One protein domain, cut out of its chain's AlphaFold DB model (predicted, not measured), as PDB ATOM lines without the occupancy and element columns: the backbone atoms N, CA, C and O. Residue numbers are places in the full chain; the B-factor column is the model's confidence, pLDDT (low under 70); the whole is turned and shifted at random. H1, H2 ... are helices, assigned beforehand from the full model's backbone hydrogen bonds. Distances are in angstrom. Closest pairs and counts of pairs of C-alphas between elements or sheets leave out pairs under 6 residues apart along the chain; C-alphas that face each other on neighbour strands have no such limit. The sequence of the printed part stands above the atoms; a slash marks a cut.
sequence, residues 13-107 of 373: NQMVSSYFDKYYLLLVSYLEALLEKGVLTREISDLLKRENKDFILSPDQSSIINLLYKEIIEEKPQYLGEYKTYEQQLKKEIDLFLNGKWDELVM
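Overview. This is residues 13 to 107 of the 373 residues of an uncharacterized protein of Candidatus Gracilibacteria bacterium (UniProt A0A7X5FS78). Four helices make a round in which each packs on the next, H1 on H2, H2 on H5, H5 on H4 and H4 on H1, with the very short H3 at one end of the group, close to H1, H4 and H5. H1 and H2 fold into a hairpin at a shallow angle while the other three contacts of the round are crossed, and the first turns of H1, residues 14 to 19, stick out from the body together with residue 13. The printed part has 95 residues with five named helices, in the order H1, H2, H3, H4, H5, and no named strand; its class is all helix. It is compact, with a radius of gyration of the C-alphas of 13.2 A, and the C-alphas span 40 by 30 by 22 A along their three main axes.

Arrangement. H1, residues 14 to 36, is the longest helix by residues. It touches H2, residues 41 to 48, with residues 28 to 35 alone; the closest C-alphas are those of Leu 35 and Thr 41, 5.1 A apart. These two run opposite ways at a shallow tilt of 22 degrees and form a helical hairpin. H3, residues 53 to 56, is apart from H2. It touches H1, which meets it with residues 24 to 28 alone; the closest C-alphas, those of Tyr 24 and Lys 53, are 6.8 A apart. H4, residues 59 to 73, touches H1 along residues 27 to 34 of H1 alone, with the C-alphas of Tyr 30 and Tyr 69 closest at 6.0 A. H1 and H4 run the same way at a steep tilt of 43 degrees. H3 and H4 are close but not clearly touching, the closest C-alphas being those of Ile 56 and Ser 62, 5.8 A apart. H5, residues 83 to 98, touches H4 with residues 83 to 90 alone; the closest C-alphas are those of Ile 64 and Tyr 86, 6.3 A apart. H4 and H5 run opposite ways at a steep tilt of 48 degrees. With residues 91 to 98 alone H5 touches H2, the closest C-alphas being those of Glu 43 and Ile 94, 6.4 A apart. H2 and H5 run the same way at a steep tilt of 49 degrees. H3 and H5 are close but not clearly touching, with the C-alphas of Phe 55 and Phe 97 7.9 A apart. H1 and H5 are apart, and so are H2 and H4. The helix packing is mostly crossed. In H1, H2 and H5 every O i to N i+4 pair is within hydrogen-bond range, in H4 10 of 11 are, and H3 is too short for such a pair.

Along the chain. H1 begins at C-alpha 14, at (211.812, 132.822, 229.544), and is 33.4 A long from first to last C-alpha. H2 is 10.9 A long and H3, four residues, 5.3 A. H4 begins at C-alpha 59, at (199.773, 140.811, 215.545), and is 20.3 A long. H5 is 22.3 A long and ends at C-alpha 98, at (194.264, 155.738, 224.522). Residues 99 to 107 follow with no named element.

Size, cuts and confidence. The two C-alphas farthest apart are those of Asn 13 and Leu 80, at 40.4 A. The first and last printed C-alphas, those of Asn 13 and Met 107, are 23.3 A apart. The printed part has no cut. The links from H1 to H2, H2 to H3 and H3 to H4 are tight, and the link from H4 to H5, nine residues, is short. The mean pLDDT of the printed part is 92.3; residue 13 and residues 77 to 81 are under 70.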
ATOM      1  N   ASN A  13     209.102 129.154 229.406       68.38
ATOM      2  CA  ASN A  13     209.991 129.626 228.344       68.38
ATOM      3  C   ASN A  13     210.354 131.125 228.474       68.38
ATOM      4  O   ASN A  13     209.866 131.970 227.727       68.38
ATOM      5  N   GLN A  14     211.265 131.459 229.395       78.12
ATOM      6  CA  GLN A  14     211.812 132.822 229.544       78.12
ATOM      7  C   GLN A  14     212.440 133.374 228.249       78.12
ATOM      8  O   GLN A  14     212.479 134.588 228.040       78.12
ATOM      9  N   MET A  15     212.917 132.497 227.363       79.88
ATOM     10  CA  MET A  15     213.548 132.896 226.109       79.88
ATOM     11  C   MET A  15     212.541 133.534 225.145       79.88
ATOM     12  O   MET A  15     212.844 134.573 224.559       79.88
ATOM     13  N   VAL A  16     211.333 132.973 225.028       85.12
ATOM     14  CA  VAL A  16     210.262 133.544 224.190       85.12
ATOM     15  C   VAL A  16     209.907 134.951 224.661       85.12
ATOM     16  O   VAL A  16     209.856 135.869 223.841       85.12
ATOM     17  N   SER A  17     209.772 135.157 225.974       88.62
ATOM     18  CA  SER A  17     209.563 136.492 226.550       88.62
ATOM     19  C   SER A  17     210.677 137.467 226.159       88.62
ATOM     20  O   SER A  17     210.385 138.570 225.705       88.62
ATOM     21  N   SER A  18     211.944 137.038 226.222       91.31
ATOM     22  CA  SER A  18     213.080 137.882 225.821       91.31
ATOM     23  C   SER A  18     213.063 138.268 224.332       91.31
ATOM     24  O   SER A  18     213.543 139.337 223.960       91.31
ATOM     25  N   TYR A  19     212.495 137.430 223.457       92.50
ATOM     26  CA  TYR A  19     212.351 137.745 222.030       92.50
ATOM     27  C   TYR A  19     211.201 138.697 221.763       92.50
ATOM     28  O   TYR A  19     211.352 139.601 220.944       92.50
ATOM     29  N   PHE A  20     210.104 138.570 222.504       94.88
ATOM     30  CA  PHE A  20     209.057 139.581 222.493       94.88
ATOM     31  C   PHE A  20     209.544 140.927 223.040       94.88
ATOM     32  O   PHE A  20     209.142 141.954 222.507       94.88
ATOM     33  N   ASP A  21     210.452 140.949 224.019       95.62
ATOM     34  CA  ASP A  21     211.082 142.193 224.482       95.62
ATOM     35  C   ASP A  21     211.911 142.853 223.376       95.62
ATOM     36  O   ASP A  21     211.745 144.040 223.100       95.62
ATOM     37  N   LYS A  22     212.761 142.081 222.685       96.19
ATOM     38  CA  LYS A  22     213.534 142.587 221.538       96.19
ATOM     39  C   LYS A  22     212.628 143.089 220.418       96.19
ATOM     40  O   LYS A  22     212.878 144.156 219.863       96.19
ATOM     41  N   TYR A  23     211.578 142.338 220.096       97.12
ATOM     42  CA  TYR A  23     210.643 142.714 219.043       97.12
ATOM     43  C   TYR A  23     209.826 143.956 219.414       97.12
ATOM     44  O   TYR A  23     209.636 144.834 218.580       97.12
ATOM     45  N   TYR A  24     209.422 144.084 220.677       97.62
ATOM     46  CA  TYR A  24     208.771 145.285 221.187       97.62
ATOM     47  C   TYR A  24     209.661 146.520 221.018       97.62
ATOM     48  O   TYR A  24     209.214 147.517 220.458       97.62
ATOM     49  N   LEU A  25     210.930 146.441 221.434       97.50
ATOM     50  CA  LEU A  25     211.884 147.544 221.278       97.50
ATOM     51  C   LEU A  25     212.103 147.912 219.805       97.50
ATOM     52  O   LEU A  25     212.176 149.094 219.473       97.50
ATOM     53  N   LEU A  26     212.148 146.916 218.915       97.19
ATOM     54  CA  LEU A  26     212.219 147.148 217.474       97.19
ATOM     55  C   LEU A  26     210.992 147.927 216.972       97.19
ATOM     56  O   LEU A  26     211.148 148.950 216.309       97.19
ATOM     57  N   LEU A  27     209.780 147.501 217.329       97.75
ATOM     58  CA  LEU A  27     208.546 148.179 216.922       97.75
ATOM     59  C   LEU A  27     208.430 149.594 217.506       97.75
ATOM     60  O   LEU A  27     207.941 150.493 216.825       97.75
ATOM     61  N   VAL A  28     208.912 149.818 218.733       98.00
ATOM     62  CA  VAL A  28     209.016 151.166 219.311       98.00
ATOM     63  C   VAL A  28     209.939 152.040 218.462       98.00
ATOM     64  O   VAL A  28     209.530 153.135 218.083       98.00
ATOM     65  N   SER A  29     211.112 151.537 218.062       97.62
ATOM     66  CA  SER A  29     212.022 152.292 217.186       97.62
ATOM     67  C   SER A  29     211.397 152.618 215.822       97.62
ATOM     68  O   SER A  29     211.625 153.690 215.265       97.62
ATOM     69  N   TYR A  30     210.540 151.734 215.297       97.69
ATOM     70  CA  TYR A  30     209.800 151.992 214.060       97.69
ATOM     71  C   TYR A  30     208.759 153.096 214.236       97.69
ATOM     72  O   TYR A  30     208.631 153.963 213.371       97.69
ATOM     73  N   LEU A  31     208.031 153.092 215.354       97.81
ATOM     74  CA  LEU A  31     207.085 154.153 215.693       97.81
ATOM     75  C   LEU A  31     207.789 155.505 215.879       97.81
ATOM     76  O   LEU A  31     207.286 156.514 215.392       97.81
ATOM     77  N   GLU A  32     208.953 155.533 216.529       97.31
ATOM     78  CA  GLU A  32     209.773 156.744 216.674       97.31
ATOM     79  C   GLU A  32     210.225 157.289 215.310       97.31
ATOM     80  O   GLU A  32     210.051 158.476 215.037       97.31
ATOM     81  N   ALA A  33     210.688 156.427 214.400       97.19
ATOM     82  CA  ALA A  33     211.054 156.839 213.043       97.19
ATOM     83  C   ALA A  33     209.853 157.387 212.243       97.19
ATOM     84  O   ALA A  33     209.970 158.383 211.525       97.19
ATOM     85  N   LEU A  34     208.673 156.767 212.378       96.38
ATOM     86  CA  LEU A  34     207.430 157.257 211.770       96.38
ATOM     87  C   LEU A  34     207.029 158.630 212.329       96.38
ATOM     88  O   LEU A  34     206.668 159.526 211.562       96.38
ATOM     89  N   LEU A  35     207.158 158.817 213.645       96.06
ATOM     90  CA  LEU A  35     206.927 160.087 214.327       96.06
ATOM     91  C   LEU A  35     207.852 161.192 213.789       96.06
ATOM     92  O   LEU A  35     207.369 162.278 213.461       96.06
ATOM     93  N   GLU A  36     209.149 160.911 213.639       96.50
ATOM     94  CA  GLU A  36     210.139 161.845 213.076       96.50
ATOM     95  C   GLU A  36     209.835 162.233 211.622       96.50
ATOM     96  O   GLU A  36     210.041 163.382 211.223       96.50
ATOM     97  N   LYS A  37     209.279 161.306 210.832       95.75
ATOM     98  CA  LYS A  37     208.837 161.554 209.449       95.75
ATOM     99  C   LYS A  37     207.487 162.291 209.367       95.75
ATOM    100  O   LYS A  37     207.029 162.605 208.269       95.75
ATOM    101  N   GLY A  38     206.852 162.591 210.502       94.81
ATOM    102  CA  GLY A  38     205.578 163.315 210.567       94.81
ATOM    103  C   GLY A  38     204.335 162.446 210.351       94.81
ATOM    104  O   GLY A  38     203.266 162.975 210.053       94.81
ATOM    105  N   VAL A  39     204.453 161.124 210.499       92.44
ATOM    106  CA  VAL A  39     203.328 160.181 210.424       92.44
ATOM    107  C   VAL A  39     202.700 160.043 211.810       92.44
ATOM    108  O   VAL A  39     203.407 159.798 212.783       92.44
ATOM    109  N   LEU A  40     201.372 160.203 211.909       89.69
ATOM    110  CA  LEU A  40     200.595 160.006 213.150       89.69
ATOM    111  C   LEU A  40     201.210 160.670 214.401       89.69
ATOM    112  O   LEU A  40     201.287 160.076 215.478       89.69
ATOM    113  N   THR A  41     201.695 161.907 214.249       88.25
ATOM    114  CA  THR A  41     202.604 162.549 215.211       88.25
ATOM    115  C   THR A  41     202.045 162.619 216.631       88.25
ATOM    116  O   THR A  41     202.744 162.329 217.601       88.25
ATOM    117  N   ARG A  42     200.778 163.015 216.778       94.44
ATOM    118  CA  ARG A  42     200.157 163.141 218.099       94.44
ATOM    119  C   ARG A  42     199.884 161.764 218.695       94.44
ATOM    120  O   ARG A  42     200.198 161.525 219.854       94.44
ATOM    121  N   GLU A  43     199.309 160.881 217.894       95.69
ATOM    122  CA  GLU A  43     198.832 159.568 218.304       95.69
ATOM    123  C   GLU A  43     199.990 158.679 218.762       95.69
ATOM    124  O   GLU A  43     199.935 158.116 219.854       95.69
ATOM    125  N   ILE A  44     201.079 158.627 217.989       94.12
ATOM    126  CA  ILE A  44     202.285 157.883 218.362       94.12
ATOM    127  C   ILE A  44     202.942 158.499 219.601       94.12
ATOM    128  O   ILE A  44     203.286 157.774 220.534       94.12
ATOM    129  N   SER A  45     203.079 159.831 219.659       95.56
ATOM    130  CA  SER A  45     203.663 160.502 220.829       95.56
ATOM    131  C   SER A  45     202.894 160.183 222.112       95.56
ATOM    132  O   SER A  45     203.503 159.949 223.154       95.56
ATOM    133  N   ASP A  46     201.563 160.161 222.057       95.25
ATOM    134  CA  ASP A  46     200.726 159.848 223.214       95.25
ATOM    135  C   ASP A  46     200.739 158.351 223.561       95.25
ATOM    136  O   ASP A  46     200.753 158.011 224.748       95.25
ATOM    137  N   LEU A  47     200.814 157.462 222.562       95.81
ATOM    138  CA  LEU A  47     200.988 156.019 222.759       95.81
ATOM    139  C   LEU A  47     202.287 155.704 223.510       95.81
ATOM    140  O   LEU A  47     202.257 154.962 224.492       95.81
ATOM    141  N   LEU A  48     203.414 156.288 223.089       95.50
ATOM    142  CA  LEU A  48     204.743 156.017 223.657       95.50
ATOM    143  C   LEU A  48     204.932 156.551 225.091       95.50
ATOM    144  O   LEU A  48     205.862 156.142 225.777       95.50
ATOM    145  N   LYS A  49     204.035 157.416 225.588       94.62
ATOM    146  CA  LYS A  49     204.044 157.907 226.984       94.62
ATOM    147  C   LYS A  49     203.392 156.942 227.985       94.62
ATOM    148  O   LYS A  49     203.364 157.246 229.177       94.62
ATOM    149  N   ARG A  50     202.803 155.832 227.527       92.75
ATOM    150  CA  ARG A  50     202.052 154.874 228.357       92.75
ATOM    151  C   ARG A  50     202.616 153.464 228.231       92.75
ATOM    152  O   ARG A  50     203.292 153.142 227.261       92.75
ATOM    153  N   GLU A  51     202.269 152.601 229.182       92.19
ATOM    154  CA  GLU A  51     202.458 151.160 229.015       92.19
ATOM    155  C   GLU A  51     201.559 150.663 227.873       92.19
ATOM    156  O   GLU A  51     200.340 150.829 227.906       92.19
ATOM    157  N   ASN A  52     202.173 150.116 226.825       94.69
ATOM    158  CA  ASN A  52     201.511 149.828 225.547       94.69
ATOM    159  C   ASN A  52     201.960 148.495 224.929       94.69
ATOM    160  O   ASN A  52     201.660 148.212 223.770       94.69
ATOM    161  N   LYS A  53     202.691 147.678 225.694       96.25
ATOM    162  CA  LYS A  53     203.376 146.491 225.186       96.25
ATOM    163  C   LYS A  53     202.424 145.500 224.522       96.25
ATOM    164  O   LYS A  53     202.686 145.097 223.395       96.25
ATOM    165  N   ASP A  54     201.302 145.183 225.163       94.50
ATOM    166  CA  ASP A  54     200.305 144.260 224.608       94.50
ATOM    167  C   ASP A  54     199.668 144.786 223.317       94.50
ATOM    168  O   ASP A  54     199.379 144.011 222.408       94.50
ATOM    169  N   PHE A  55     199.480 146.105 223.211       96.88
ATOM    170  CA  PHE A  55     198.947 146.736 222.005       96.88
ATOM    171  C   PHE A  55     199.963 146.708 220.866       96.88
ATOM    172  O   PHE A  55     199.627 146.286 219.768       96.88
ATOM    173  N   ILE A  56     201.212 147.111 221.121       97.19
ATOM    174  CA  ILE A  56     202.262 147.136 220.094       97.19
ATOM    175  C   ILE A  56     202.601 145.718 219.622       97.19
ATOM    176  O   ILE A  56     202.762 145.501 218.424       97.19
ATOM    177  N   LEU A  57     202.678 144.749 220.541       96.69
ATOM    178  CA  LEU A  57     202.969 143.348 220.222       96.69
ATOM    179  C   LEU A  57     201.770 142.573 219.667       96.69
ATOM    180  O   LEU A  57     201.937 141.425 219.255       96.69
ATOM    181  N   SER A  58     200.573 143.160 219.646       96.50
ATOM    182  CA  SER A  58     199.432 142.535 218.988       96.50
ATOM    183  C   SER A  58     199.756 142.288 217.504       96.50
ATOM    184  O   SER A  58     200.314 143.174 216.845       96.50
ATOM    185  N   PRO A  59     199.423 141.117 216.933       96.00
ATOM    186  CA  PRO A  59     199.773 140.811 215.545       96.00
ATOM    187  C   PRO A  59     199.125 141.780 214.538       96.00
ATOM    188  O   PRO A  59     199.739 142.146 213.532       96.00
ATOM    189  N   ASP A  60     197.905 142.245 214.828       94.75
ATOM    190  CA  ASP A  60     197.181 143.220 214.002       94.75
ATOM    191  C   ASP A  60     197.910 144.570 213.952       94.75
ATOM    192  O   ASP A  60     198.083 145.156 212.888       94.75
ATOM    193  N   GLN A  61     198.360 145.063 215.106       96.31
ATOM    194  CA  GLN A  61     199.047 146.348 215.214       96.31
ATOM    195  C   GLN A  61     200.481 146.258 214.692       96.31
ATOM    196  O   GLN A  61     200.890 147.084 213.878       96.31
ATOM    197  N   SER A  62     201.239 145.247 215.120       96.81
ATOM    198  CA  SER A  62     202.636 145.079 214.714       96.81
ATOM    199  C   SER A  62     202.787 144.903 213.201       96.81
ATOM    200  O   SER A  62     203.698 145.485 212.615       96.81
ATOM    201  N   SER A  63     201.873 144.186 212.537       95.44
ATOM    202  CA  SER A  63     201.904 144.040 211.076       95.44
ATOM    203  C   SER A  63     201.667 145.362 210.338       95.44
ATOM    204  O   SER A  63     202.368 145.643 209.363       95.44
ATOM    205  N   ILE A  64     200.766 146.220 210.831       95.75
ATOM    206  CA  ILE A  64     200.568 147.566 210.274       95.75
ATOM    207  C   ILE A  64     201.793 148.455 210.533       95.75
ATOM    208  O   ILE A  64     202.237 149.153 209.624       95.75
ATOM    209  N   ILE A  65     202.379 148.413 211.733       96.94
ATOM    210  CA  ILE A  65     203.599 149.176 212.052       96.94
ATOM    211  C   ILE A  65     204.746 148.766 211.115       96.94
ATOM    212  O   ILE A  65     205.385 149.633 210.516       96.94
ATOM    213  N   ASN A  66     204.963 147.460 210.927       95.06
ATOM    214  CA  ASN A  66     205.954 146.924 209.988       95.06
ATOM    215  C   ASN A  66     205.720 147.410 208.552       95.06
ATOM    216  O   ASN A  66     206.670 147.805 207.875       95.06
ATOM    217  N   LEU A  67     204.465 147.391 208.090       94.00
ATOM    218  CA  LEU A  67     204.097 147.887 206.767       94.00
ATOM    219  C   LEU A  67     204.462 149.367 206.612       94.00
ATOM    220  O   LEU A  67     205.169 149.727 205.673       94.00
ATOM    221  N   LEU A  68     203.990 150.217 207.528       94.75
ATOM    222  CA  LEU A  68     204.212 151.662 207.460       94.75
ATOM    223  C   LEU A  68     205.704 151.994 207.492       94.75
ATOM    224  O   LEU A  68     206.160 152.823 206.710       94.75
ATOM    225  N   TYR A  69     206.474 151.316 208.345       94.88
ATOM    226  CA  TYR A  69     207.920 151.501 208.411       94.88
ATOM    227  C   TYR A  69     208.603 151.164 207.075       94.88
ATOM    228  O   TYR A  69     209.355 151.981 206.542       94.88
ATOM    229  N   LYS A  70     208.302 150.007 206.475       92.12
ATOM    230  CA  LYS A  70     208.887 149.610 205.179       92.12
ATOM    231  C   LYS A  70     208.508 150.561 204.038       92.12
ATOM    232  O   LYS A  70     209.359 150.912 203.223       92.12
ATOM    233  N   GLU A  71     207.247 150.983 203.984       90.75
ATOM    234  CA  GLU A  71     206.740 151.861 202.924       90.75
ATOM    235  C   GLU A  71     207.296 153.283 203.023       90.75
ATOM    236  O   GLU A  71     207.677 153.874 202.012       90.75
ATOM    237  N   ILE A  72     207.323 153.846 204.234       91.44
ATOM    238  CA  ILE A  72     207.559 155.279 204.449       91.44
ATOM    239  C   ILE A  72     209.014 155.570 204.826       91.44
ATOM    240  O   ILE A  72     209.554 156.604 204.423       91.44
ATOM    241  N   ILE A  73     209.642 154.693 205.614       92.75
ATOM    242  CA  ILE A  73     210.994 154.909 206.146       92.75
ATOM    243  C   ILE A  73     212.040 154.210 205.288       92.75
ATOM    244  O   ILE A  73     213.016 154.843 204.896       92.75
ATOM    245  N   GLU A  74     211.842 152.932 204.951       90.25
ATOM    246  CA  GLU A  74     212.795 152.224 204.084       90.25
ATOM    247  C   GLU A  74     212.672 152.613 202.604       90.25
ATOM    248  O   GLU A  74     213.504 152.187 201.805       90.25
ATOM    249  N   GLU A  75     211.642 153.388 202.238       84.81
ATOM    250  CA  GLU A  75     211.334 153.786 200.859       84.81
ATOM    251  C   GLU A  75     211.358 152.585 199.897       84.81
ATOM    252  O   GLU A  75     211.822 152.663 198.757       84.81
ATOM    253  N   LYS A  76     210.836 151.444 200.367       77.25
ATOM    254  CA  LYS A  76     210.629 150.233 199.568       77.25
ATOM    255  C   LYS A  76     209.140 150.100 199.257       77.25
ATOM    256  O   LYS A  76     208.506 149.221 199.837       77.25
ATOM    257  N   PRO A  77     208.570 150.948 198.374       68.81
ATOM    258  CA  PRO A  77     207.148 150.931 198.084       68.81
ATOM    259  C   PRO A  77     206.773 149.608 197.417       68.81
ATOM    260  O   PRO A  77     206.996 149.388 196.228       68.81
ATOM    261  N   GLN A  78     206.201 148.719 198.207       67.06
ATOM    262  CA  GLN A  78     205.503 147.518 197.792       67.06
ATOM    263  C   GLN A  78     204.019 147.827 197.531       67.06
ATOM    264  O   GLN A  78     203.402 147.148 196.712       67.06
ATOM    265  N   TYR A  79     203.450 148.875 198.153       68.38
ATOM    266  CA  TYR A  79     201.992 149.071 198.217       68.38
ATOM    267  C   TYR A  79     201.460 150.362 197.554       68.38
ATOM    268  O   TYR A  79     200.325 150.749 197.819       68.38
ATOM    269  N   LEU A  80     202.234 151.022 196.673       68.88
ATOM    270  CA  LEU A  80     201.805 152.109 195.754       68.88
ATOM    271  C   LEU A  80     200.830 153.165 196.348       68.88
ATOM    272  O   LEU A  80     199.941 153.666 195.661       68.88
ATOM    273  N   GLY A  81     200.997 153.538 197.622       68.56
ATOM    274  CA  GLY A  81     200.173 154.556 198.294       68.56
ATOM    275  C   GLY A  81     198.940 154.038 199.047       68.56
ATOM    276  O   GLY A  81     198.254 154.826 199.698       68.56
ATOM    277  N   GLU A  82     198.680 152.731 199.036       77.31
ATOM    278  CA  GLU A  82     197.593 152.110 199.806       77.31
ATOM    279  C   GLU A  82     197.900 152.005 201.310       77.31
ATOM    280  O   GLU A  82     196.996 151.775 202.117       77.31
ATOM    281  N   TYR A  83     199.145 152.286 201.717       86.31
ATOM    282  CA  TYR A  83     199.542 152.387 203.125       86.31
ATOM    283  C   TYR A  83     198.711 153.416 203.909       86.31
ATOM    284  O   TYR A  83     198.536 153.260 205.113       86.31
ATOM    285  N   LYS A  84     198.133 154.428 203.239       90.38
ATOM    286  CA  LYS A  84     197.289 155.455 203.875       90.38
ATOM    287  C   LYS A  84     196.047 154.881 204.556       90.38
ATOM    288  O   LYS A  84     195.625 155.399 205.585       90.38
ATOM    289  N   THR A  85     195.462 153.816 204.006       91.75
ATOM    290  CA  THR A  85     194.320 153.139 204.638       91.75
ATOM    291  C   THR A  85     194.751 152.494 205.953       91.75
ATOM    292  O   THR A  85     194.074 152.649 206.968       91.75
ATOM    293  N   TYR A  86     195.917 151.844 205.965       93.06
ATOM    294  CA  TYR A  86     196.473 151.226 207.167       93.06
ATOM    295  C   TYR A  86     196.981 152.264 208.180       93.06
ATOM    296  O   TYR A  86     196.853 152.057 209.382       93.06
ATOM    297  N   GLU A  87     197.465 153.422 207.727       94.75
ATOM    298  CA  GLU A  87     197.784 154.566 208.590       94.75
ATOM    299  C   GLU A  87     196.531 155.067 209.333       94.75
ATOM    300  O   GLU A  87     196.538 155.203 210.557       94.75
ATOM    301  N   GLN A  88     195.422 155.277 208.615       95.25
ATOM    302  CA  GLN A  88     194.140 155.667 209.217       95.25
ATOM    303  C   GLN A  88     193.603 154.605 210.180       95.25
ATOM    304  O   GLN A  88     193.023 154.931 211.219       95.25
ATOM    305  N   GLN A  89     193.801 153.334 209.847       94.81
ATOM    306  CA  GLN A  89     193.420 152.216 210.693       94.81
ATOM    307  C   GLN A  89     194.235 152.177 211.987       94.81
ATOM    308  O   GLN A  89     193.646 152.101 213.064       94.81
ATOM    309  N   LEU A  90     195.565 152.305 211.908       96.38
ATOM    310  CA  LEU A  90     196.428 152.361 213.088       96.38
ATOM    311  C   LEU A  90     196.074 153.557 213.971       96.38
ATOM    312  O   LEU A  90     195.935 153.394 215.178       96.38
ATOM    313  N   LYS A  91     195.845 154.733 213.372       97.19
ATOM    314  CA  LYS A  91     195.358 155.920 214.085       97.19
ATOM    315  C   LYS A  91     194.102 155.622 214.896       97.19
ATOM    316  O   LYS A  91     194.070 155.883 216.095       97.19
ATOM    317  N   LYS A  92     193.083 155.048 214.249       96.94
ATOM    318  CA  LYS A  92     191.821 154.693 214.905       96.94
ATOM    319  C   LYS A  92     192.053 153.734 216.075       96.94
ATOM    320  O   LYS A  92     191.494 153.950 217.144       96.94
ATOM    321  N   GLU A  93     192.861 152.691 215.892       96.94
ATOM    322  CA  GLU A  93     193.153 151.720 216.956       96.94
ATOM    323  C   GLU A  93     193.925 152.361 218.123       96.94
ATOM    324  O   GLU A  93     193.611 152.085 219.280       96.94
ATOM    325  N   ILE A  94     194.878 153.264 217.849       97.44
ATOM    326  CA  ILE A  94     195.584 154.028 218.891       97.44
ATOM    327  C   ILE A  94     194.603 154.919 219.657       97.44
ATOM    328  O   ILE A  94     194.624 154.935 220.887       97.44
ATOM    329  N   ASP A  95     193.708 155.623 218.960       97.56
ATOM    330  CA  ASP A  95     192.691 156.460 219.598       97.56
ATOM    331  C   ASP A  95     191.771 155.622 220.501       97.56
ATOM    332  O   ASP A  95     191.493 156.014 221.636       97.56
ATOM    333  N   LEU A  96     191.317 154.451 220.046       97.25
ATOM    334  CA  LEU A  96     190.518 153.532 220.865       97.25
ATOM    335  C   LEU A  96     191.285 153.074 222.115       97.25
ATOM    336  O   LEU A  96     190.742 153.140 223.221       97.25
ATOM    337  N   PHE A  97     192.554 152.684 221.958       97.06
ATOM    338  CA  PHE A  97     193.435 152.269 223.053       97.06
ATOM    339  C   PHE A  97     193.623 153.391 224.088       97.06
ATOM    340  O   PHE A  97     193.384 153.202 225.281       97.06
ATOM    341  N   LEU A  98     193.984 154.598 223.643       95.94
ATOM    342  CA  LEU A  98     194.264 155.738 224.522       95.94
ATOM    343  C   LEU A  98     193.031 156.219 225.295       95.94
ATOM    344  O   LEU A  98     193.173 156.707 226.424       95.94
ATOM    345  N   ASN A  99     191.842 156.055 224.709       97.00
ATOM    346  CA  ASN A  99     190.557 156.384 225.325       97.00
ATOM    347  C   ASN A  99     189.964 155.235 226.164       97.00
ATOM    348  O   ASN A  99     188.851 155.370 226.669       97.00
ATOM    349  N   GLY A 100     190.679 154.114 226.324       95.50
ATOM    350  CA  GLY A 100     190.238 152.986 227.146       95.50
ATOM    351  C   GLY A 100     189.054 152.207 226.565       95.50
ATOM    352  O   GLY A 100     188.323 151.552 227.306       95.50
ATOM    353  N   LYS A 101     188.845 152.271 225.247       96.44
ATOM    354  CA  LYS A 101     187.777 151.561 224.527       96.44
ATOM    355  C   LYS A 101     188.236 150.167 224.104       96.44
ATOM    356  O   LYS A 101     188.233 149.815 222.928       96.44
ATOM    357  N   TRP A 102     188.669 149.381 225.085       93.31
ATOM    358  CA  TRP A 102     189.337 148.096 224.875       93.31
ATOM    359  C   TRP A 102     188.492 147.100 224.078       93.31
ATOM    360  O   TRP A 102     189.020 146.431 223.194       93.31
ATOM    361  N   ASP A 103     187.187 147.044 224.331       93.38
ATOM    362  CA  ASP A 103     186.271 146.111 223.660       93.38
ATOM    363  C   ASP A 103     186.057 146.432 222.170       93.38
ATOM    364  O   ASP A 103     185.608 145.575 221.410       93.38
ATOM    365  N   GLU A 104     186.389 147.654 221.738       95.00
ATOM    366  CA  GLU A 104     186.294 148.082 220.337       95.00
ATOM    367  C   GLU A 104     187.564 147.745 219.526       95.00
ATOM    368  O   GLU A 104     187.540 147.845 218.300       95.00
ATOM    369  N   LEU A 105     188.667 147.353 220.182       93.88
ATOM    370  CA  LEU A 105     189.940 147.063 219.517       93.88
ATOM    371  C   LEU A 105     189.890 145.754 218.732       93.88
ATOM    372  O   LEU A 105     189.435 144.722 219.237       93.88
ATOM    373  N   VAL A 106     190.487 145.739 217.538       93.31
ATOM    374  CA  VAL A 106     190.513 144.524 216.711       93.31
ATOM    375  C   VAL A 106     191.262 143.383 217.397       93.31
ATOM    376  O   VAL A 106     190.792 142.240 217.345       93.31
ATOM    377  N   MET A 107     192.350 143.669 218.120       91.56
ATOM    378  CA  MET A 107     193.086 142.669 218.913       91.56
ATOM    379  C   MET A 107     192.194 141.944 219.934       91.56
ATOM    380  O   MET A 107     192.468 140.806 220.324       91.56
TER     381      MET A 107